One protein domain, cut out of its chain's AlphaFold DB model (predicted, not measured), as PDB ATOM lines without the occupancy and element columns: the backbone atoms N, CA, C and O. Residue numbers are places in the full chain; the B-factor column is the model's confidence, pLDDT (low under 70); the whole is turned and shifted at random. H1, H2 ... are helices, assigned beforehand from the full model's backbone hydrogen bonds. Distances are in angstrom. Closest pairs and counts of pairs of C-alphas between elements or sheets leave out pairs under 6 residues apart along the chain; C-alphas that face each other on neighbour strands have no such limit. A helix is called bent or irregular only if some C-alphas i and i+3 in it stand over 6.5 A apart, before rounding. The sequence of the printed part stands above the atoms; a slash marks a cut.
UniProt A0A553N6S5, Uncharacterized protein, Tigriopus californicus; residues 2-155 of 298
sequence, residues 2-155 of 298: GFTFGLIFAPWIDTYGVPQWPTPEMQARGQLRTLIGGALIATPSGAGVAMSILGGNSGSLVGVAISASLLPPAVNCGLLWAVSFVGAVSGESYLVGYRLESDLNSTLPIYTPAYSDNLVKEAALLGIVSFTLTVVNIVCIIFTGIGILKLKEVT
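AT A GLANCE: This is residues 2 to 155 of the 298 residues of an uncharacterized protein of Tigriopus californicus (UniProt A0A553N6S5). One long helix, H5, runs through most of the length of a long, narrow body, with H4b packed along its first part and H3 crossing its later part. H4a folds back from the end of H3 and leads into H4b, H1 crosses H4b on the side away from H5, and a long loop round Asn 105 reaches out beyond the beginning of H5. The printed part has 154 residues, with five named helices in the order H1, H2, H3, H4, H5 and no named strand; its class is all helix. The whole is loose, with a radius of gyration of the C-alphas of 19.2 A, and spans 66 by 27 by 24 A.

IN THESE COORDINATES: Find C-alpha 2 at (1.223, -28.963, -1.426), where H1 begins; it covers residues 2 to 12 and is irregular, but only just, with C-alphas 8 and 11 6.9 A apart. Next comes H2, residues 24 to 28. H3, residues 33 to 54, is 33.5 A long and has a kink of 27 degrees near residue 41; it is neither bent nor irregular, but only just, with C-alphas 41 and 44 6.1 A apart. H4, residues 59 to 90, was assigned as one helix by its hydrogen bonds but is bent, with C-alphas 69 and 72 6.6 A apart. Its arms are H4a, residues 59 to 69, and H4b, residues 72 to 90 and 26.9 A long, at a steep tilt of 45 degrees. H5, residues 119 to 153, runs 51.0 A from (5.308, -44.332, -12.676) to (-33.232, -10.958, -11.193).

HOW THE PARTS SIT: Begin at H4b, which touches H5 at residues 120 to 134 of H5 alone; this helical hairpin has a shallow tilt of 23 degrees, opposite ways, and its closest C-alphas, Cys 77 and Gly 127, are 4.1 A apart. H1 touches H4b at a steep tilt of 46 degrees, the same way, with C-alphas 3 and 78 closest at 3.9 A. H3 and H4a form a second helical hairpin, at a shallow tilt of 10 degrees, with C-alphas 53 and 59 closest at 5.8 A. H3 touches H5 at 35.2 degrees, only just a steep tilt, the same way, with C-alphas 46 and 141 closest at 4.0 A. H4a and H5 are near each other, while H1 and H5 are apart. H2 is close to but not clearly touching H4b, with C-alphas 26 and 76 closest at 6.5 A. In H2, H4a and H5 every O i to N i+4 pair is within hydrogen-bond range; in H1 5 of 7 are, in H3 15 of 18 and in H4b 14 of 15.

THE WHOLE: The two C-alphas farthest apart, those of Asn 105 and Thr 155, are 66.7 A apart. The printed part has no cut. Look for long links from H1 to H2 and, over residues 91 to 118, from H4 to H5; in the second, residues 99 to 100 pair with residues 110 to 111, parallel. The mean pLDDT of the printed part is 78.8, and among the residues under 70 are 54 to 60, 97 to 110 and 152 to 155.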
ATOM      1  N   GLY A   2       1.181 -27.499  -1.220       87.88
ATOM      2  CA  GLY A   2       1.223 -28.963  -1.426       87.88
ATOM      3  C   GLY A   2       2.514 -29.446  -2.102       87.88
ATOM      4  O   GLY A   2       3.161 -30.357  -1.608       87.88
ATOM      5  N   PHE A   3       2.962 -28.743  -3.145       91.12
ATOM      6  CA  PHE A   3       4.222 -29.043  -3.832       91.12
ATOM      7  C   PHE A   3       5.467 -28.871  -2.952       91.12
ATOM      8  O   PHE A   3       6.310 -29.754  -2.879       91.12
ATOM      9  N   THR A   4       5.571 -27.763  -2.218       91.50
ATOM     10  CA  THR A   4       6.719 -27.508  -1.333       91.50
ATOM     11  C   THR A   4       6.791 -28.523  -0.194       91.50
ATOM     12  O   THR A   4       7.870 -29.011   0.114       91.50
ATOM     13  N   PHE A   5       5.646 -28.890   0.390       89.69
ATOM     14  CA  PHE A   5       5.570 -29.972   1.369       89.69
ATOM     15  C   PHE A   5       5.971 -31.312   0.745       89.69
ATOM     16  O   PHE A   5       6.801 -32.021   1.302       89.69
ATOM     17  N   GLY A   6       5.458 -31.632  -0.442       87.75
ATOM     18  CA  GLY A   6       5.809 -32.866  -1.137       87.75
ATOM     19  C   GLY A   6       7.301 -32.977  -1.449       87.75
ATOM     20  O   GLY A   6       7.848 -34.057  -1.294       87.75
ATOM     21  N   LEU A   7       7.985 -31.880  -1.796       88.56
ATOM     22  CA  LEU A   7       9.432 -31.898  -2.050       88.56
ATOM     23  C   LEU A   7      10.245 -32.199  -0.788       88.56
ATOM     24  O   LEU A   7      11.279 -32.853  -0.868       88.56
ATOM     25  N   ILE A   8       9.784 -31.719   0.368       87.81
ATOM     26  CA  ILE A   8      10.446 -31.963   1.653       87.81
ATOM     27  C   ILE A   8      10.224 -33.411   2.094       87.81
ATOM     28  O   ILE A   8      11.153 -34.037   2.585       87.81
ATOM     29  N   PHE A   9       9.013 -33.948   1.917       83.69
ATOM     30  CA  PHE A   9       8.645 -35.273   2.423       83.69
ATOM     31  C   PHE A   9       8.977 -36.429   1.468       83.69
ATOM     32  O   PHE A   9       9.305 -37.514   1.942       83.69
ATOM     33  N   ALA A  10       8.935 -36.222   0.147       80.38
ATOM     34  CA  ALA A  10       9.166 -37.272  -0.853       80.38
ATOM     35  C   ALA A  10      10.492 -38.039  -0.683       80.38
ATOM     36  O   ALA A  10      10.440 -39.264  -0.734       80.38
ATOM     37  N   PRO A  11      11.644 -37.399  -0.393       79.50
ATOM     38  CA  PRO A  11      12.907 -38.119  -0.187       79.50
ATOM     39  C   PRO A  11      12.954 -38.948   1.103       79.50
ATOM     40  O   PRO A  11      13.811 -39.811   1.253       79.50
ATOM     41  N   TRP A  12      12.076 -38.657   2.065       78.25
ATOM     42  CA  TRP A  12      12.105 -39.264   3.397       78.25
ATOM     43  C   TRP A  12      11.042 -40.346   3.573       78.25
ATOM     44  O   TRP A  12      11.082 -41.088   4.553       78.25
ATOM     45  N   ILE A  13      10.100 -40.463   2.635       75.88
ATOM     46  CA  ILE A  13       8.982 -41.409   2.714       75.88
ATOM     47  C   ILE A  13       9.466 -42.865   2.843       75.88
ATOM     48  O   ILE A  13       8.905 -43.605   3.651       75.88
ATOM     49  N   ASP A  14      10.546 -43.248   2.151       68.12
ATOM     50  CA  ASP A  14      11.133 -44.593   2.261       68.12
ATOM     51  C   ASP A  14      11.727 -44.864   3.652       68.12
ATOM     52  O   ASP A  14      11.657 -45.978   4.168       68.12
ATOM     53  N   THR A  15      12.263 -43.826   4.304       72.81
ATOM     54  CA  THR A  15      12.855 -43.927   5.651       72.81
ATOM     55  C   THR A  15      11.785 -44.094   6.732       72.81
ATOM     56  O   THR A  15      12.033 -44.721   7.760       72.81
ATOM     57  N   TYR A  16      10.577 -43.569   6.504       71.12
ATOM     58  CA  TYR A  16       9.461 -43.656   7.449       71.12
ATOM     59  C   TYR A  16       8.653 -44.959   7.351       71.12
ATOM     60  O   TYR A  16       7.692 -45.127   8.102       71.12
ATOM     61  N   GLY A  17       9.025 -45.891   6.465       64.12
ATOM     62  CA  GLY A  17       8.361 -47.193   6.358       64.12
ATOM     63  C   GLY A  17       6.883 -47.089   5.975       64.12
ATOM     64  O   GLY A  17       6.070 -47.901   6.420       64.12
ATOM     65  N   VAL A  18       6.513 -46.071   5.189       70.12
ATOM     66  CA  VAL A  18       5.128 -45.885   4.743       70.12
ATOM     67  C   VAL A  18       4.753 -47.046   3.810       70.12
ATOM     68  O   VAL A  18       5.428 -47.248   2.801       70.12
ATOM     69  N   PRO A  19       3.686 -47.813   4.108       69.62
ATOM     70  CA  PRO A  19       3.383 -49.043   3.375       69.62
ATOM     71  C   PRO A  19       2.871 -48.797   1.953       69.62
ATOM     72  O   PRO A  19       3.015 -49.671   1.108       69.62
ATOM     73  N   GLN A  20       2.257 -47.639   1.693       76.31
ATOM     74  CA  GLN A  20       1.780 -47.231   0.371       76.31
ATOM     75  C   GLN A  20       1.640 -45.705   0.287       76.31
ATOM     76  O   GLN A  20       1.019 -45.076   1.149       76.31
ATOM     77  N   TRP A  21       2.205 -45.096  -0.750       74.94
ATOM     78  CA  TRP A  21       2.110 -43.666  -1.017       74.94
ATOM     79  C   TRP A  21       2.263 -43.409  -2.516       74.94
ATOM     80  O   TRP A  21       3.302 -43.769  -3.074       74.94
ATOM     81  N   PRO A  22       1.298 -42.767  -3.202       81.00
ATOM     82  CA  PRO A  22       0.049 -42.126  -2.765       81.00
ATOM     83  C   PRO A  22      -0.968 -43.058  -2.105       81.00
ATOM     84  O   PRO A  22      -1.186 -44.162  -2.589       81.00
ATOM     85  N   THR A  23      -1.656 -42.606  -1.053       82.44
ATOM     86  CA  THR A  23      -2.697 -43.422  -0.398       82.44
ATOM     87  C   THR A  23      -3.913 -43.657  -1.310       82.44
ATOM     88  O   THR A  23      -4.134 -42.888  -2.253       82.44
ATOM     89  N   PRO A  24      -4.761 -44.666  -1.042       80.31
ATOM     90  CA  PRO A  24      -5.972 -44.909  -1.829       80.31
ATOM     91  C   PRO A  24      -6.898 -43.685  -1.931       80.31
ATOM     92  O   PRO A  24      -7.459 -43.404  -2.986       80.31
ATOM     93  N   GLU A  25      -7.004 -42.883  -0.871       80.31
ATOM     94  CA  GLU A  25      -7.800 -41.648  -0.838       80.31
ATOM     95  C   GLU A  25      -7.167 -40.537  -1.687       80.31
ATOM     96  O   GLU A  25      -7.851 -39.653  -2.211       80.31
ATOM     97  N   MET A  26      -5.843 -40.548  -1.799       83.25
ATOM     98  CA  MET A  26      -5.063 -39.648  -2.641       83.25
ATOM     99  C   MET A  26      -5.261 -39.998  -4.126       83.25
ATOM    100  O   MET A  26      -5.500 -39.113  -4.950       83.25
ATOM    101  N   GLN A  27      -5.274 -41.297  -4.441       82.00
ATOM    102  CA  GLN A  27      -5.538 -41.831  -5.782       82.00
ATOM    103  C   GLN A  27      -6.989 -41.619  -6.221       82.00
ATOM    104  O   GLN A  27      -7.229 -41.202  -7.351       82.00
ATOM    105  N   ALA A  28      -7.964 -41.816  -5.327       81.25
ATOM    106  CA  ALA A  28      -9.382 -41.606  -5.624       81.25
ATOM    107  C   ALA A  28      -9.680 -40.171  -6.105       81.25
ATOM    108  O   ALA A  28     -10.546 -39.950  -6.954       81.25
ATOM    109  N   ARG A  29      -8.924 -39.179  -5.614       80.88
ATOM    110  CA  ARG A  29      -9.027 -37.772  -6.046       80.88
ATOM    111  C   ARG A  29      -8.374 -37.496  -7.407       80.88
ATOM    112  O   ARG A  29      -8.659 -36.464  -8.005       80.88
ATOM    113  N   GLY A  30      -7.524 -38.401  -7.888       79.06
ATOM    114  CA  GLY A  30      -6.897 -38.366  -9.211       79.06
ATOM    115  C   GLY A  30      -7.665 -39.139 -10.288       79.06
ATOM    116  O   GLY A  30      -7.172 -39.242 -11.404       79.06
ATOM    117  N   GLN A  31      -8.852 -39.683  -9.989       83.81
ATOM    118  CA  GLN A  31      -9.676 -40.406 -10.961       83.81
ATOM    119  C   GLN A  31     -10.676 -39.487 -11.668       83.81
ATOM    120  O   GLN A  31     -11.356 -38.670 -11.047       83.81
ATOM    121  N   LEU A  32     -10.869 -39.711 -12.971       78.88
ATOM    122  CA  LEU A  32     -11.821 -38.940 -13.779       78.88
ATOM    123  C   LEU A  32     -13.283 -39.109 -13.318       78.88
ATOM    124  O   LEU A  32     -14.098 -38.207 -13.483       78.88
ATOM    125  N   ARG A  33     -13.626 -40.244 -12.693       78.81
ATOM    126  CA  ARG A  33     -14.979 -40.502 -12.158       78.81
ATOM    127  C   ARG A  33     -15.368 -39.500 -11.068       78.81
ATOM    128  O   ARG A  33     -16.519 -39.079 -10.991       78.81
ATOM    129  N   THR A  34     -14.391 -39.068 -10.277       76.75
ATOM    130  CA  THR A  34     -14.566 -38.111  -9.179       76.75
ATOM    131  C   THR A  34     -14.874 -36.701  -9.688       76.75
ATOM    132  O   THR A  34     -15.435 -35.896  -8.950       76.75
ATOM    133  N   LEU A  35     -14.593 -36.411 -10.965       75.38
ATOM    134  CA  LEU A  35     -14.885 -35.125 -11.604       75.38
ATOM    135  C   LEU A  35     -16.385 -34.808 -11.612       75.38
ATOM    136  O   LEU A  35     -16.788 -33.700 -11.265       75.38
ATOM    137  N   ILE A  36     -17.215 -35.803 -11.939       75.94
ATOM    138  CA  ILE A  36     -18.677 -35.650 -11.968       75.94
ATOM    139  C   ILE A  36     -19.223 -35.503 -10.542       75.94
ATOM    140  O   ILE A  36     -20.052 -34.634 -10.284       75.94
ATOM    141  N   GLY A  37     -18.721 -36.305  -9.596       72.69
ATOM    142  CA  GLY A  37     -19.104 -36.196  -8.184       72.69
ATOM    143  C   GLY A  37     -18.745 -34.834  -7.580       72.69
ATOM    144  O   GLY A  37     -19.567 -34.226  -6.899       72.69
ATOM    145  N   GLY A  38     -17.552 -34.317  -7.890       72.56
ATOM    146  CA  GLY A  38     -17.112 -32.981  -7.488       72.56
ATOM    147  C   GLY A  38     -18.010 -31.875  -8.039       72.56
ATOM    148  O   GLY A  38     -18.440 -31.011  -7.280       72.56
ATOM    149  N   ALA A  39     -18.384 -31.955  -9.320       69.75
ATOM    150  CA  ALA A  39     -19.301 -31.002  -9.943       69.75
ATOM    151  C   ALA A  39     -20.696 -30.992  -9.281       69.75
ATOM    152  O   ALA A  39     -21.261 -29.924  -9.024       69.75
ATOM    153  N   LEU A  40     -21.239 -32.167  -8.940       72.75
ATOM    154  CA  LEU A  40     -22.529 -32.274  -8.247       72.75
ATOM    155  C   LEU A  40     -22.480 -31.665  -6.837       72.75
ATOM    156  O   LEU A  40     -23.395 -30.939  -6.458       72.75
ATOM    157  N   ILE A  41     -21.400 -31.893  -6.084       74.44
ATOM    158  CA  ILE A  41     -21.214 -31.352  -4.724       74.44
ATOM    159  C   ILE A  41     -20.903 -29.844  -4.745       74.44
ATOM    160  O   ILE A  41     -21.297 -29.105  -3.840       74.44
ATOM    161  N   ALA A  42     -20.232 -29.357  -5.790       75.25
ATOM    162  CA  ALA A  42     -19.935 -27.938  -5.968       75.25
ATOM    163  C   ALA A  42     -21.201 -27.092  -6.201       75.25
ATOM    164  O   ALA A  42     -21.214 -25.905  -5.868       75.25
ATOM    165  N   THR A  43     -22.278 -27.695  -6.714       74.31
ATOM    166  CA  THR A  43     -23.531 -26.993  -7.037       74.31
ATOM    167  C   THR A  43     -24.219 -26.425  -5.773       74.31
ATOM    168  O   THR A  43     -24.449 -25.215  -5.722       74.31
ATOM    169  N   PRO A  44     -24.458 -27.201  -4.690       74.94
ATOM    170  CA  PRO A  44     -24.908 -26.647  -3.407       74.94
ATOM    171  C   PRO A  44     -23.982 -25.570  -2.824       74.94
ATOM    172  O   PRO A  44     -24.455 -24.584  -2.260       74.94
ATOM    173  N   SER A  45     -22.660 -25.723  -2.982       76.06
ATOM    174  CA  SER A  45     -21.688 -24.738  -2.489       76.06
ATOM    175  C   SER A  45     -21.823 -23.396  -3.213       76.06
ATOM    176  O   SER A  45     -21.887 -22.360  -2.551       76.06
ATOM    177  N   GLY A  46     -21.957 -23.400  -4.544       76.44
ATOM    178  CA  GLY A  46     -22.210 -22.188  -5.331       76.44
ATOM    179  C   GLY A  46     -23.525 -21.497  -4.962       76.44
ATOM    180  O   GLY A  46     -23.601 -20.266  -4.967       76.44
ATOM    181  N   ALA A  47     -24.534 -22.269  -4.549       75.38
ATOM    182  CA  ALA A  47     -25.786 -21.715  -4.049       75.38
ATOM    183  C   ALA A  47     -25.647 -21.003  -2.704       75.38
ATOM    184  O   ALA A  47     -26.124 -19.875  -2.553       75.38
ATOM    185  N   GLY A  48     -24.925 -21.611  -1.763       76.12
ATOM    186  CA  GLY A  48     -24.601 -20.981  -0.483       76.12
ATOM    187  C   GLY A  48     -23.829 -19.667  -0.647       76.12
ATOM    188  O   GLY A  48     -24.086 -18.709   0.079       76.12
ATOM    189  N   VAL A  49     -22.938 -19.580  -1.642       76.88
ATOM    190  CA  VAL A  49     -22.194 -18.351  -1.979       76.88
ATOM    191  C   VAL A  49     -23.119 -17.234  -2.422       76.88
ATOM    192  O   VAL A  49     -23.065 -16.144  -1.854       76.88
ATOM    193  N   ALA A  50     -23.977 -17.492  -3.408       75.50
ATOM    194  CA  ALA A  50     -24.898 -16.476  -3.897       75.50
ATOM    195  C   ALA A  50     -25.836 -15.998  -2.780       75.50
ATOM    196  O   ALA A  50     -26.000 -14.794  -2.585       75.50
ATOM    197  N   MET A  51     -26.375 -16.929  -1.988       74.31
ATOM    198  CA  MET A  51     -27.244 -16.605  -0.855       74.31
ATOM    199  C   MET A  51     -26.528 -15.790   0.228       74.31
ATOM    200  O   MET A  51     -27.105 -14.846   0.759       74.31
ATOM    201  N   SER A  52     -25.259 -16.085   0.507       74.69
ATOM    202  CA  SER A  52     -24.447 -15.338   1.473       74.69
ATOM    203  C   SER A  52     -24.138 -13.904   1.030       74.69
ATOM    204  O   SER A  52     -24.171 -12.984   1.848       74.69
ATOM    205  N   ILE A  53     -23.892 -13.692  -0.269       72.44
ATOM    206  CA  ILE A  53     -23.688 -12.350  -0.839       72.44
ATOM    207  C   ILE A  53     -24.977 -11.525  -0.737       72.44
ATOM    208  O   ILE A  53     -24.935 -10.346  -0.397       72.44
ATOM    209  N   LEU A  54     -26.126 -12.152  -0.991       68.19
ATOM    210  CA  LEU A  54     -27.439 -11.508  -0.935       68.19
ATOM    211  C   LEU A  54     -27.923 -11.235   0.500       68.19
ATOM    212  O   LEU A  54     -28.652 -10.275   0.713       68.19
ATOM    213  N   GLY A  55     -27.516 -12.055   1.474       68.38
ATOM    214  CA  GLY A  55     -27.871 -11.926   2.894       68.38
ATOM    215  C   GLY A  55     -27.088 -10.857   3.671       68.38
ATOM    216  O   GLY A  55     -27.276 -10.711   4.873       68.38
ATOM    217  N   GLY A  56     -26.198 -10.112   3.012       60.94
ATOM    218  CA  GLY A  56     -25.651  -8.862   3.538       60.94
ATOM    219  C   GLY A  56     -24.539  -8.943   4.592       60.94
ATOM    220  O   GLY A  56     -24.072  -7.875   4.978       60.94
ATOM    221  N   ASN A  57     -24.064 -10.115   5.050       57.31
ATOM    222  CA  ASN A  57     -22.931 -10.134   6.004       57.31
ATOM    223  C   ASN A  57     -22.111 -11.442   6.177       57.31
ATOM    224  O   ASN A  57     -21.422 -11.586   7.183       57.31
ATOM    225  N   SER A  58     -22.099 -12.394   5.236       64.62
ATOM    226  CA  SER A  58     -21.407 -13.691   5.471       64.62
ATOM    227  C   SER A  58     -20.403 -14.109   4.392       64.62
ATOM    228  O   SER A  58     -19.982 -15.270   4.334       64.62
ATOM    229  N   GLY A  59     -19.974 -13.171   3.540       63.62
ATOM    230  CA  GLY A  59     -19.047 -13.456   2.436       63.62
ATOM    231  C   GLY A  59     -17.701 -14.037   2.892       63.62
ATOM    232  O   GLY A  59     -17.138 -14.896   2.214       63.62
ATOM    233  N   SER A  60     -17.210 -13.635   4.070       67.44
ATOM    234  CA  SER A  60     -15.948 -14.134   4.634       67.44
ATOM    235  C   SER A  60     -16.035 -15.599   5.082       67.44
ATOM    236  O   SER A  60     -15.142 -16.383   4.763       67.44
ATOM    237  N   LEU A  61     -17.120 -15.997   5.758       70.50
ATOM    238  CA  LEU A  61     -17.325 -17.371   6.234       70.50
ATOM    239  C   LEU A  61     -17.445 -18.353   5.064       70.50
ATOM    240  O   LEU A  61     -16.837 -19.424   5.069       70.50
ATOM    241  N   VAL A  62     -18.187 -17.959   4.029       78.25
ATOM    242  CA  VAL A  62     -18.370 -18.803   2.849       78.25
ATOM    243  C   VAL A  62     -17.072 -18.941   2.049       78.25
ATOM    244  O   VAL A  62     -16.752 -20.041   1.603       78.25
ATOM    245  N   GLY A  63     -16.260 -17.883   1.946       76.69
ATOM    246  CA  GLY A  63     -14.934 -17.959   1.322       76.69
ATOM    247  C   GLY A  63     -13.982 -18.939   2.023       76.69
ATOM    248  O   GLY A  63     -13.263 -19.688   1.354       76.69
ATOM    249  N   VAL A  64     -14.014 -18.995   3.361       82.38
ATOM    250  CA  VAL A  64     -13.236 -19.971   4.147       82.38
ATOM    251  C   VAL A  64     -13.739 -21.396   3.906       82.38
ATOM    252  O   VAL A  64     -12.924 -22.284   3.661       82.38
ATOM    253  N   ALA A  65     -15.056 -21.618   3.903       75.81
ATOM    254  CA  ALA A  65     -15.648 -22.938   3.671       75.81
ATOM    255  C   ALA A  65     -15.360 -23.484   2.259       75.81
ATOM    256  O   ALA A  65     -15.019 -24.658   2.110       75.81
ATOM    257  N   ILE A  66     -15.426 -22.629   1.230       82.12
ATOM    258  CA  ILE A  66     -15.027 -22.994  -0.137       82.12
ATOM    259  C   ILE A  66     -13.538 -23.333  -0.181       82.12
ATOM    260  O   ILE A  66     -13.137 -24.348  -0.739       82.12
ATOM    261  N   SER A  67     -12.693 -22.498   0.423       82.94
ATOM    262  CA  SER A  67     -11.250 -22.741   0.410       82.94
ATOM    263  C   SER A  67     -10.911 -24.054   1.116       82.94
ATOM    264  O   SER A  67     -10.102 -24.824   0.609       82.94
ATOM    265  N   ALA A  68     -11.582 -24.362   2.230       81.75
ATOM    266  CA  ALA A  68     -11.427 -25.621   2.952       81.75
ATOM    267  C   ALA A  68     -11.874 -26.846   2.132       81.75
ATOM    268  O   ALA A  68     -11.253 -27.901   2.245       81.75
ATOM    269  N   SER A  69     -12.900 -26.721   1.282       76.25
ATOM    270  CA  SER A  69     -13.382 -27.822   0.432       76.25
ATOM    271  C   SER A  69     -12.549 -28.023  -0.840       76.25
ATOM    272  O   SER A  69     -12.418 -29.150  -1.324       76.25
ATOM    273  N   LEU A  70     -11.932 -26.957  -1.360       83.69
ATOM    274  CA  LEU A  70     -11.047 -27.001  -2.529       83.69
ATOM    275  C   LEU A  70      -9.605 -27.393  -2.180       83.69
ATOM    276  O   LEU A  70      -8.857 -27.860  -3.044       83.69
ATOM    277  N   LEU A  71      -9.200 -27.224  -0.921       88.38
ATOM    278  CA  LEU A  71      -7.837 -27.491  -0.472       88.38
ATOM    279  C   LEU A  71      -7.418 -28.970  -0.606       88.38
ATOM    280  O   LEU A  71      -6.310 -29.195  -1.089       88.38
ATOM    281  N   PRO A  72      -8.244 -29.990  -0.287       85.19
ATOM    282  CA  PRO A  72      -7.851 -31.391  -0.435       85.19
ATOM    283  C   PRO A  72      -7.405 -31.782  -1.859       85.19
ATOM    284  O   PRO A  72      -6.296 -32.304  -1.993       85.19
ATOM    285  N   PRO A  73      -8.171 -31.515  -2.940       86.94
ATOM    286  CA  PRO A  73      -7.713 -31.817  -4.301       86.94
ATOM    287  C   PRO A  73      -6.559 -30.916  -4.780       86.94
ATOM    288  O   PRO A  73      -5.705 -31.378  -5.542       86.94
ATOM    289  N   ALA A  74      -6.477 -29.666  -4.308       89.81
ATOM    290  CA  ALA A  74      -5.385 -28.751  -4.657       89.81
ATOM    291  C   ALA A  74      -4.045 -29.169  -4.031       89.81
ATOM    292  O   ALA A  74      -3.012 -29.200  -4.704       89.81
ATOM    293  N   VAL A  75      -4.054 -29.521  -2.743       92.38
ATOM    294  CA  VAL A  75      -2.867 -30.011  -2.032       92.38
ATOM    295  C   VAL A  75      -2.444 -31.368  -2.578       92.38
ATOM    296  O   VAL A  75      -1.250 -31.565  -2.794       92.38
ATOM    297  N   ASN A  76      -3.403 -32.248  -2.882       91.62
ATOM    298  CA  ASN A  76      -3.140 -33.539  -3.509       91.62
ATOM    299  C   ASN A  76      -2.367 -33.409  -4.832       91.62
ATOM    300  O   ASN A  76      -1.324 -34.037  -4.995       91.62
ATOM    301  N   CYS A  77      -2.822 -32.537  -5.742       92.69
ATOM    302  CA  CYS A  77      -2.101 -32.234  -6.983       92.69
ATOM    303  C   CYS A  77      -0.648 -31.815  -6.707       92.69
ATOM    304  O   CYS A  77       0.286 -32.367  -7.288       92.69
ATOM    305  N   GLY A  78      -0.451 -30.875  -5.777       92.19
ATOM    306  CA  GLY A  78       0.883 -30.404  -5.421       92.19
ATOM    307  C   GLY A  78       1.788 -31.524  -4.903       92.19
ATOM    308  O   GLY A  78       2.937 -31.612  -5.324       92.19
ATOM    309  N   LEU A  79       1.273 -32.394  -4.030       90.69
ATOM    310  CA  LEU A  79       2.014 -33.548  -3.517       90.69
ATOM    311  C   LEU A  79       2.383 -34.524  -4.642       90.69
ATOM    312  O   LEU A  79       3.537 -34.927  -4.726       90.69
ATOM    313  N   LEU A  80       1.439 -34.846  -5.533       90.38
ATOM    314  CA  LEU A  80       1.644 -35.736  -6.684       90.38
ATOM    315  C   LEU A  80       2.662 -35.188  -7.689       90.38
ATOM    316  O   LEU A  80       3.452 -35.951  -8.237       90.38
ATOM    317  N   TRP A  81       2.696 -33.874  -7.908       92.12
ATOM    318  CA  TRP A  81       3.713 -33.240  -8.750       92.12
ATOM    319  C   TRP A  81       5.079 -33.157  -8.086       92.12
ATOM    320  O   TRP A  81       6.083 -33.286  -8.772       92.12
ATOM    321  N   ALA A  82       5.143 -32.949  -6.774       90.94
ATOM    322  CA  ALA A  82       6.414 -32.936  -6.054       90.94
ATOM    323  C   ALA A  82       7.043 -34.321  -5.999       90.94
ATOM    324  O   ALA A  82       8.241 -34.455  -6.219       90.94
ATOM    325  N   VAL A  83       6.193 -35.329  -5.800       87.56
ATOM    326  CA  VAL A  83       6.457 -36.718  -6.137       87.56
ATOM    327  C   VAL A  83       6.966 -36.687  -7.587       87.56
ATOM    328  O   VAL A  83       8.170 -36.816  -7.744       87.56
ATOM    329  N   SER A  84       6.165 -36.445  -8.638       89.25
ATOM    330  CA  SER A  84       6.581 -36.467 -10.071       89.25
ATOM    331  C   SER A  84       7.951 -35.803 -10.387       89.25
ATOM    332  O   SER A  84       8.737 -36.278 -11.203       89.25
ATOM    333  N   PHE A  85       8.285 -34.737  -9.673       89.62
ATOM    334  CA  PHE A  85       9.565 -34.058  -9.772       89.62
ATOM    335  C   PHE A  85      10.727 -34.826  -9.122       89.62
ATOM    336  O   PHE A  85      11.789 -34.948  -9.729       89.62
ATOM    337  N   VAL A  86      10.557 -35.350  -7.905       87.81
ATOM    338  CA  VAL A  86      11.659 -35.932  -7.126       87.81
ATOM    339  C   VAL A  86      12.312 -37.112  -7.818       87.81
ATOM    340  O   VAL A  86      13.526 -37.084  -7.936       87.81
ATOM    341  N   GLY A  87      11.598 -38.102  -8.349       85.25
ATOM    342  CA  GLY A  87      12.300 -39.152  -9.109       85.25
ATOM    343  C   GLY A  87      12.380 -38.932 -10.608       85.25
ATOM    344  O   GLY A  87      13.056 -39.713 -11.265       85.25
ATOM    345  N   ALA A  88      11.851 -37.829 -11.150       87.38
ATOM    346  CA  ALA A  88      12.456 -37.296 -12.371       87.38
ATOM    347  C   ALA A  88      13.915 -36.862 -12.111       87.38
ATOM    348  O   ALA A  88      14.762 -37.031 -12.984       87.38
ATOM    349  N   VAL A  89      14.221 -36.348 -10.909       87.50
ATOM    350  CA  VAL A  89      15.580 -35.949 -10.495       87.50
ATOM    351  C   VAL A  89      16.412 -37.133  -9.988       87.50
ATOM    352  O   VAL A  89      17.562 -37.275 -10.393       87.50
ATOM    353  N   SER A  90      15.855 -37.994  -9.134       82.31
ATOM    354  CA  SER A  90      16.555 -39.156  -8.564       82.31
ATOM    355  C   SER A  90      16.701 -40.320  -9.550       82.31
ATOM    356  O   SER A  90      17.490 -41.225  -9.303       82.31
ATOM    357  N   GLY A  91      15.946 -40.325 -10.654       75.50
ATOM    358  CA  GLY A  91      15.947 -41.416 -11.636       75.50
ATOM    359  C   GLY A  91      15.273 -42.706 -11.156       75.50
ATOM    360  O   GLY A  91      15.325 -43.713 -11.858       75.50
ATOM    361  N   GLU A  92      14.638 -42.686  -9.982       70.06
ATOM    362  CA  GLU A  92      13.906 -43.820  -9.421       70.06
ATOM    363  C   GLU A  92      12.405 -43.755  -9.745       70.06
ATOM    364  O   GLU A  92      11.841 -42.694 -10.023       70.06
ATOM    365  N   SER A  93      11.737 -44.908  -9.691       65.50
ATOM    366  CA  SER A  93      10.284 -45.037  -9.837       65.50
ATOM    367  C   SER A  93       9.619 -44.885  -8.470       65.50
ATOM    368  O   SER A  93       9.667 -45.818  -7.680       65.50
ATOM    369  N   TYR A  94       8.979 -43.759  -8.157       66.31
ATOM    370  CA  TYR A  94       8.458 -43.516  -6.796       66.31
ATOM    371  C   TYR A  94       6.932 -43.303  -6.807       66.31
ATOM    372  O   TYR A  94       6.371 -42.210  -6.795       66.31
ATOM    373  N   LEU A  95       6.230 -44.428  -6.774       71.75
ATOM    374  CA  LEU A  95       5.080 -44.577  -5.890       71.75
ATOM    375  C   LEU A  95       5.575 -45.559  -4.835       71.75
ATOM    376  O   LEU A  95       5.833 -46.727  -5.130       71.75
ATOM    377  N   VAL A  96       5.824 -45.048  -3.637       71.62
ATOM    378  CA  VAL A  96       6.448 -45.825  -2.569       71.62
ATOM    379  C   VAL A  96       5.458 -46.867  -2.063       71.62
ATOM    380  O   VAL A  96       4.269 -46.589  -1.915       71.62
ATOM    381  N   GLY A  97       5.941 -48.086  -1.827       67.81
ATOM    382  CA  GLY A  97       5.114 -49.198  -1.356       67.81
ATOM    383  C   GLY A  97       4.264 -49.876  -2.435       67.81
ATOM    384  O   GLY A  97       3.604 -50.872  -2.147       67.81
ATOM    385  N   TYR A  98       4.326 -49.400  -3.682       69.12
ATOM    386  CA  TYR A  98       3.672 -50.029  -4.824       69.12
ATOM    387  C   TYR A  98       4.675 -50.743  -5.732       69.12
ATOM    388  O   TYR A  98       5.785 -50.265  -5.978       69.12
ATOM    389  N   ARG A  99       4.263 -51.895  -6.265       66.31
ATOM    390  CA  ARG A  99       4.953 -52.579  -7.366       66.31
ATOM    391  C   ARG A  99       4.061 -52.578  -8.600       66.31
ATOM    392  O   ARG A  99       2.835 -52.652  -8.486       66.31
ATOM    393  N   LEU A 100       4.689 -52.466  -9.768       64.62
ATOM    394  CA  LEU A 100       4.002 -52.651 -11.039       64.62
ATOM    395  C   LEU A 100       3.655 -54.136 -11.187       64.62
ATOM    396  O   LEU A 100       4.403 -55.001 -10.734       64.62
ATOM    397  N   GLU A 101       2.529 -54.429 -11.829       63.06
ATOM    398  CA  GLU A 101       1.944 -55.775 -11.939       63.06
ATOM    399  C   GLU A 101       2.870 -56.851 -12.549       63.06
ATOM    400  O   GLU A 101       2.607 -58.044 -12.428       63.06
ATOM    401  N   SER A 102       4.005 -56.460 -13.138       59.12
ATOM    402  CA  SER A 102       5.039 -57.369 -13.644       59.12
ATOM    403  C   SER A 102       5.807 -58.156 -12.566       59.12
ATOM    404  O   SER A 102       6.429 -59.162 -12.908       59.12
ATOM    405  N   ASP A 103       5.759 -57.756 -11.289       60.22
ATOM    406  CA  ASP A 103       6.558 -58.354 -10.202       60.22
ATOM    407  C   ASP A 103       5.708 -59.218  -9.238       60.22
ATOM    408  O   ASP A 103       5.479 -58.863  -8.084       60.22
ATOM    409  N   LEU A 104       5.252 -60.394  -9.687       64.00
ATOM    410  CA  LEU A 104       4.337 -61.286  -8.935       64.00
ATOM    411  C   LEU A 104       4.924 -62.002  -7.693       64.00
ATOM    412  O   LEU A 104       4.260 -62.856  -7.108       64.00
ATOM    413  N   ASN A 105       6.151 -61.699  -7.263       63.03
ATOM    414  CA  ASN A 105       6.862 -62.499  -6.252       63.03
ATOM    415  C   ASN A 105       6.949 -61.835  -4.860       63.03
ATOM    416  O   ASN A 105       7.903 -62.067  -4.118       63.03
ATOM    417  N   SER A 106       6.013 -60.948  -4.498       60.25
ATOM    418  CA  SER A 106       6.044 -60.185  -3.234       60.25
ATOM    419  C   SER A 106       4.650 -59.912  -2.655       60.25
ATOM    420  O   SER A 106       3.668 -59.854  -3.382       60.25
ATOM    421  N   THR A 107       4.566 -59.703  -1.336       63.75
ATOM    422  CA  THR A 107       3.336 -59.412  -0.563       63.75
ATOM    423  C   THR A 107       2.886 -57.941  -0.602       63.75
ATOM    424  O   THR A 107       2.004 -57.550   0.162       63.75
ATOM    425  N   LEU A 108       3.495 -57.110  -1.453       67.56
ATOM    426  CA  LEU A 108       3.151 -55.690  -1.585       67.56
ATOM    427  C   LEU A 108       1.903 -55.496  -2.467       67.56
ATOM    428  O   LEU A 108       1.671 -56.298  -3.373       67.56
ATOM    429  N   PRO A 109       1.101 -54.442  -2.232       66.44
ATOM    430  CA  PRO A 109      -0.065 -54.149  -3.057       66.44
ATOM    431  C   PRO A 109       0.343 -53.824  -4.503       66.44
ATOM    432  O   PRO A 109       1.244 -53.017  -4.753       66.44
ATOM    433  N   ILE A 110      -0.346 -54.454  -5.458       68.69
ATOM    434  CA  ILE A 110      -0.157 -54.216  -6.892       68.69
ATOM    435  C   ILE A 110      -0.821 -52.891  -7.256       68.69
ATOM    436  O   ILE A 110      -2.003 -52.676  -6.978       68.69
ATOM    437  N   TYR A 111      -0.056 -52.004  -7.887       74.12
ATOM    438  CA  TYR A 111      -0.582 -50.766  -8.437       74.12
ATOM    439  C   TYR A 111      -0.926 -50.937  -9.911       74.12
ATOM    440  O   TYR A 111      -0.068 -51.299 -10.717       74.12
ATOM    441  N   THR A 112      -2.176 -50.629 -10.256       76.69
ATOM    442  CA  THR A 112      -2.649 -50.605 -11.640       76.69
ATOM    443  C   THR A 112      -2.575 -49.167 -12.167       76.69
ATOM    444  O   THR A 112      -3.325 -48.309 -11.692       76.69
ATOM    445  N   PRO A 113      -1.662 -48.858 -13.108       76.62
ATOM    446  CA  PRO A 113      -1.576 -47.520 -13.684       76.62
ATOM    447  C   PRO A 113      -2.861 -47.188 -14.448       76.62
ATOM    448  O   PRO A 113      -3.352 -47.988 -15.245       76.62
ATOM    449  N   ALA A 114      -3.412 -46.001 -14.204       77.00
ATOM    450  CA  ALA A 114      -4.641 -45.536 -14.834       77.00
ATOM    451  C   ALA A 114      -4.380 -44.764 -16.137       77.00
ATOM    452  O   ALA A 114      -5.257 -44.733 -17.004       77.00
ATOM    453  N   TYR A 115      -3.207 -44.135 -16.288       81.81
ATOM    454  CA  TYR A 115      -2.913 -43.239 -17.410       81.81
ATOM    455  C   TYR A 115      -1.626 -43.575 -18.183       81.81
ATOM    456  O   TYR A 115      -1.579 -43.353 -19.394       81.81
ATOM    457  N   SER A 116      -0.572 -44.071 -17.532       82.00
ATOM    458  CA  SER A 116       0.709 -44.401 -18.162       82.00
ATOM    459  C   SER A 116       1.488 -45.481 -17.409       82.00
ATOM    460  O   SER A 116       1.564 -45.466 -16.187       82.00
ATOM    461  N   ASP A 117       2.193 -46.335 -18.152       77.56
ATOM    462  CA  ASP A 117       3.079 -47.369 -17.594       77.56
ATOM    463  C   ASP A 117       4.303 -46.795 -16.855       77.56
ATOM    464  O   ASP A 117       4.945 -47.469 -16.052       77.56
ATOM    465  N   ASN A 118       4.656 -45.532 -17.126       82.75
ATOM    466  CA  ASN A 118       5.755 -44.863 -16.436       82.75
ATOM    467  C   ASN A 118       5.251 -44.241 -15.139       82.75
ATOM    468  O   ASN A 118       4.531 -43.245 -15.171       82.75
ATOM    469  N   LEU A 119       5.742 -44.739 -14.011       81.62
ATOM    470  CA  LEU A 119       5.308 -44.332 -12.676       81.62
ATOM    471  C   LEU A 119       5.445 -42.818 -12.398       81.62
ATOM    472  O   LEU A 119       4.567 -42.190 -11.811       81.62
ATOM    473  N   VAL A 120       6.521 -42.207 -12.901       85.12
ATOM    474  CA  VAL A 120       6.776 -40.756 -12.811       85.12
ATOM    475  C   VAL A 120       5.738 -39.943 -13.593       85.12
ATOM    476  O   VAL A 120       5.272 -38.897 -13.131       85.12
ATOM    477  N   LYS A 121       5.360 -40.433 -14.784       86.69
ATOM    478  CA  LYS A 121       4.351 -39.802 -15.647       86.69
ATOM    479  C   LYS A 121       2.946 -40.035 -15.107       86.69
ATOM    480  O   LYS A 121       2.126 -39.129 -15.160       86.69
ATOM    481  N   GLU A 122       2.693 -41.211 -14.549       87.12
ATOM    482  CA  GLU A 122       1.445 -41.542 -13.872       87.12
ATOM    483  C   GLU A 122       1.190 -40.585 -12.704       87.12
ATOM    484  O   GLU A 122       0.130 -39.968 -12.634       87.12
ATOM    485  N   ALA A 123       2.195 -40.352 -11.850       86.94
ATOM    486  CA  ALA A 123       2.104 -39.367 -10.773       86.94
ATOM    487  C   ALA A 123       1.809 -37.946 -11.297       86.94
ATOM    488  O   ALA A 123       0.975 -37.236 -10.729       86.94
ATOM    489  N   ALA A 124       2.437 -37.535 -12.409       90.25
ATOM    490  CA  ALA A 124       2.140 -36.249 -13.047       90.25
ATOM    491  C   ALA A 124       0.689 -36.163 -13.541       90.25
ATOM    492  O   ALA A 124       0.027 -35.144 -13.320       90.25
ATOM    493  N   LEU A 125       0.201 -37.216 -14.203       90.69
ATOM    494  CA  LEU A 125      -1.138 -37.281 -14.790       90.69
ATOM    495  C   LEU A 125      -2.220 -37.321 -13.710       90.69
ATOM    496  O   LEU A 125      -3.176 -36.551 -13.790       90.69
ATOM    497  N   LEU A 126      -2.027 -38.098 -12.642       88.94
ATOM    498  CA  LEU A 126      -2.876 -38.059 -11.448       88.94
ATOM    499  C   LEU A 126      -2.931 -36.650 -10.842       88.94
ATOM    500  O   LEU A 126      -4.002 -36.179 -10.451       88.94
ATOM    501  N   GLY A 127      -1.791 -35.952 -10.800       89.88
ATOM    502  CA  GLY A 127      -1.718 -34.559 -10.360       89.88
ATOM    503  C   GLY A 127      -2.534 -33.623 -11.253       89.88
ATOM    504  O   GLY A 127      -3.327 -32.828 -10.747       89.88
ATOM    505  N   ILE A 128      -2.419 -33.768 -12.578       91.75
ATOM    506  CA  ILE A 128      -3.188 -32.989 -13.563       91.75
ATOM    507  C   ILE A 128      -4.691 -33.231 -13.408       91.75
ATOM    508  O   ILE A 128      -5.470 -32.276 -13.434       91.75
ATOM    509  N   VAL A 129      -5.120 -34.478 -13.213       90.00
ATOM    510  CA  VAL A 129      -6.542 -34.794 -13.019       90.00
ATOM    511  C   VAL A 129      -7.051 -34.211 -11.699       90.00
ATOM    512  O   VAL A 129      -8.099 -33.567 -11.684       90.00
ATOM    513  N   SER A 130      -6.274 -34.320 -10.616       90.31
ATOM    514  CA  SER A 130      -6.611 -33.702  -9.325       90.31
ATOM    515  C   SER A 130      -6.674 -32.171  -9.419       90.31
ATOM    516  O   SER A 130      -7.546 -31.552  -8.816       90.31
ATOM    517  N   PHE A 131      -5.793 -31.537 -10.200       91.19
ATOM    518  CA  PHE A 131      -5.853 -30.101 -10.481       91.19
ATOM    519  C   PHE A 131      -7.097 -29.733 -11.286       91.19
ATOM    520  O   PHE A 131      -7.803 -28.786 -10.945       91.19
ATOM    521  N   THR A 132      -7.403 -30.511 -12.320       90.75
ATOM    522  CA  THR A 132      -8.590 -30.308 -13.154       90.75
ATOM    523  C   THR A 132      -9.860 -30.376 -12.309       90.75
ATOM    524  O   THR A 132     -10.739 -29.540 -12.482       90.75
ATOM    525  N   LEU A 133      -9.924 -31.277 -11.322       87.12
ATOM    526  CA  LEU A 133     -11.019 -31.332 -10.351       87.12
ATOM    527  C   LEU A 133     -11.173 -30.010  -9.579       87.12
ATOM    528  O   LEU A 133     -12.293 -29.542  -9.394       87.12
ATOM    529  N   THR A 134     -10.073 -29.365  -9.173       89.06
ATOM    530  CA  THR A 134     -10.144 -28.046  -8.511       89.06
ATOM    531  C   THR A 134     -10.711 -26.972  -9.428       89.06
ATOM    532  O   THR A 134     -11.582 -26.208  -9.015       89.06
ATOM    533  N   VAL A 135     -10.260 -26.943 -10.684       89.69
ATOM    534  CA  VAL A 135     -10.701 -25.963 -11.679       89.69
ATOM    535  C   VAL A 135     -12.179 -26.164 -11.990       89.69
ATOM    536  O   VAL A 135     -12.940 -25.201 -11.954       89.69
ATOM    537  N   VAL A 136     -12.605 -27.407 -12.225       87.75
ATOM    538  CA  VAL A 136     -14.013 -27.752 -12.458       87.75
ATOM    539  C   VAL A 136     -14.871 -27.328 -11.269       87.75
ATOM    540  O   VAL A 136     -15.877 -26.657 -11.475       87.75
ATOM    541  N   ASN A 137     -14.455 -27.618 -10.032       88.19
ATOM    542  CA  ASN A 137     -15.205 -27.209  -8.844       88.19
ATOM    543  C   ASN A 137     -15.359 -25.679  -8.748       88.19
ATOM    544  O   ASN A 137     -16.453 -25.198  -8.462       88.19
ATOM    545  N   ILE A 138     -14.301 -24.908  -9.027       88.94
ATOM    546  CA  ILE A 138     -14.356 -23.434  -9.050       88.94
ATOM    547  C   ILE A 138     -15.323 -22.946 -10.132       88.94
ATOM    548  O   ILE A 138     -16.169 -22.091  -9.876       88.94
ATOM    549  N   VAL A 139     -15.221 -23.505 -11.336       88.81
ATOM    550  CA  VAL A 139     -16.076 -23.148 -12.470       88.81
ATOM    551  C   VAL A 139     -17.546 -23.456 -12.163       88.81
ATOM    552  O   VAL A 139     -18.400 -22.602 -12.393       88.81
ATOM    553  N   CYS A 140     -17.851 -24.616 -11.572       85.06
ATOM    554  CA  CYS A 140     -19.199 -24.972 -11.123       85.06
ATOM    555  C   CYS A 140     -19.739 -23.985 -10.078       85.06
ATOM    556  O   CYS A 140     -20.861 -23.505 -10.228       85.06
ATOM    557  N   ILE A 141     -18.936 -23.622  -9.068       86.94
ATOM    558  CA  ILE A 141     -19.319 -22.628  -8.049       86.94
ATOM    559  C   ILE A 141     -19.676 -21.287  -8.702       86.94
ATOM    560  O   ILE A 141     -20.704 -20.696  -8.366       86.94
ATOM    561  N   ILE A 142     -18.862 -20.820  -9.654       86.56
ATOM    562  CA  ILE A 142     -19.098 -19.559 -10.369       86.56
ATOM    563  C   ILE A 142     -20.393 -19.632 -11.185       86.56
ATOM    564  O   ILE A 142     -21.232 -18.741 -11.070       86.56
ATOM    565  N   PHE A 143     -20.587 -20.689 -11.980       88.06
ATOM    566  CA  PHE A 143     -21.787 -20.835 -12.808       88.06
ATOM    567  C   PHE A 143     -23.066 -20.920 -11.973       88.06
ATOM    568  O   PHE A 143     -24.031 -20.218 -12.278       88.06
ATOM    569  N   THR A 144     -23.085 -21.721 -10.905       82.44
ATOM    570  CA  THR A 144     -24.252 -21.808 -10.016       82.44
ATOM    571  C   THR A 144     -24.496 -20.494  -9.274       82.44
ATOM    572  O   THR A 144     -25.645 -20.078  -9.134       82.44
ATOM    573  N   GLY A 145     -23.428 -19.798  -8.870       83.38
ATOM    574  CA  GLY A 145     -23.524 -18.474  -8.265       83.38
ATOM    575  C   GLY A 145     -24.183 -17.456  -9.200       83.38
ATOM    576  O   GLY A 145     -25.156 -16.806  -8.820       83.38
ATOM    577  N   ILE A 146     -23.721 -17.374 -10.453       84.25
ATOM    578  CA  ILE A 146     -24.333 -16.527 -11.491       84.25
ATOM    579  C   ILE A 146     -25.790 -16.940 -11.737       84.25
ATOM    580  O   ILE A 146     -26.658 -16.077 -11.845       84.25
ATOM    581  N   GLY A 147     -26.073 -18.245 -11.790       84.44
ATOM    582  CA  GLY A 147     -27.420 -18.778 -11.979       84.44
ATOM    583  C   GLY A 147     -28.408 -18.307 -10.911       84.44
ATOM    584  O   GLY A 147     -29.519 -17.909 -11.244       84.44
ATOM    585  N   ILE A 148     -28.005 -18.271  -9.640       78.94
ATOM    586  CA  ILE A 148     -28.873 -17.811  -8.542       78.94
ATOM    587  C   ILE A 148     -29.030 -16.295  -8.523       78.94
ATOM    588  O   ILE A 148     -30.121 -15.799  -8.243       78.94
ATOM    589  N   LEU A 149     -27.984 -15.549  -8.881       75.19
ATOM    590  CA  LEU A 149     -28.099 -14.103  -9.070       75.19
ATOM    591  C   LEU A 149     -29.079 -13.777 -10.210       75.19
ATOM    592  O   LEU A 149     -29.924 -12.898 -10.061       75.19
ATOM    593  N   LYS A 150     -29.047 -14.554 -11.300       77.12
ATOM    594  CA  LYS A 150     -30.026 -14.479 -12.394       77.12
ATOM    595  C   LYS A 150     -31.428 -14.917 -11.968       77.12
ATOM    596  O   LYS A 150     -32.397 -14.296 -12.384       77.12
ATOM    597  N   LEU A 151     -31.550 -15.941 -11.124       76.94
ATOM    598  CA  LEU A 151     -32.835 -16.404 -10.589       76.94
ATOM    599  C   LEU A 151     -33.511 -15.324  -9.731       76.94
ATOM    600  O   LEU A 151     -34.728 -15.153  -9.783       76.94
ATOM    601  N   LYS A 152     -32.719 -14.559  -8.974       68.44
ATOM    602  CA  LYS A 152     -33.217 -13.409  -8.217       68.44
ATOM    603  C   LYS A 152     -33.577 -12.219  -9.102       68.44
ATOM    604  O   LYS A 152     -34.571 -11.569  -8.821       68.44
ATOM    605  N   GLU A 153     -32.853 -11.979 -10.197       67.25
ATOM    606  CA  GLU A 153     -33.232 -10.958 -11.193       67.25
ATOM    607  C   GLU A 153     -34.622 -11.232 -11.809       67.25
ATOM    608  O   GLU A 153     -35.320 -10.297 -12.190       67.25
ATOM    609  N   VAL A 154     -35.052 -12.503 -11.864       65.88
ATOM    610  CA  VAL A 154     -36.351 -12.913 -12.432       65.88
ATOM    611  C   VAL A 154     -37.446 -13.210 -11.398       65.88
ATOM    612  O   VAL A 154     -38.580 -13.473 -11.796       65.88
ATOM    613  N   THR A 155     -37.158 -13.156 -10.091       50.44
ATOM    614  CA  THR A 155     -38.164 -13.378  -9.035       50.44
ATOM    615  C   THR A 155     -38.437 -12.059  -8.302       50.44
ATOM    616  O   THR A 155     -37.557 -11.593  -7.580       50.44
TER     617      THR A 155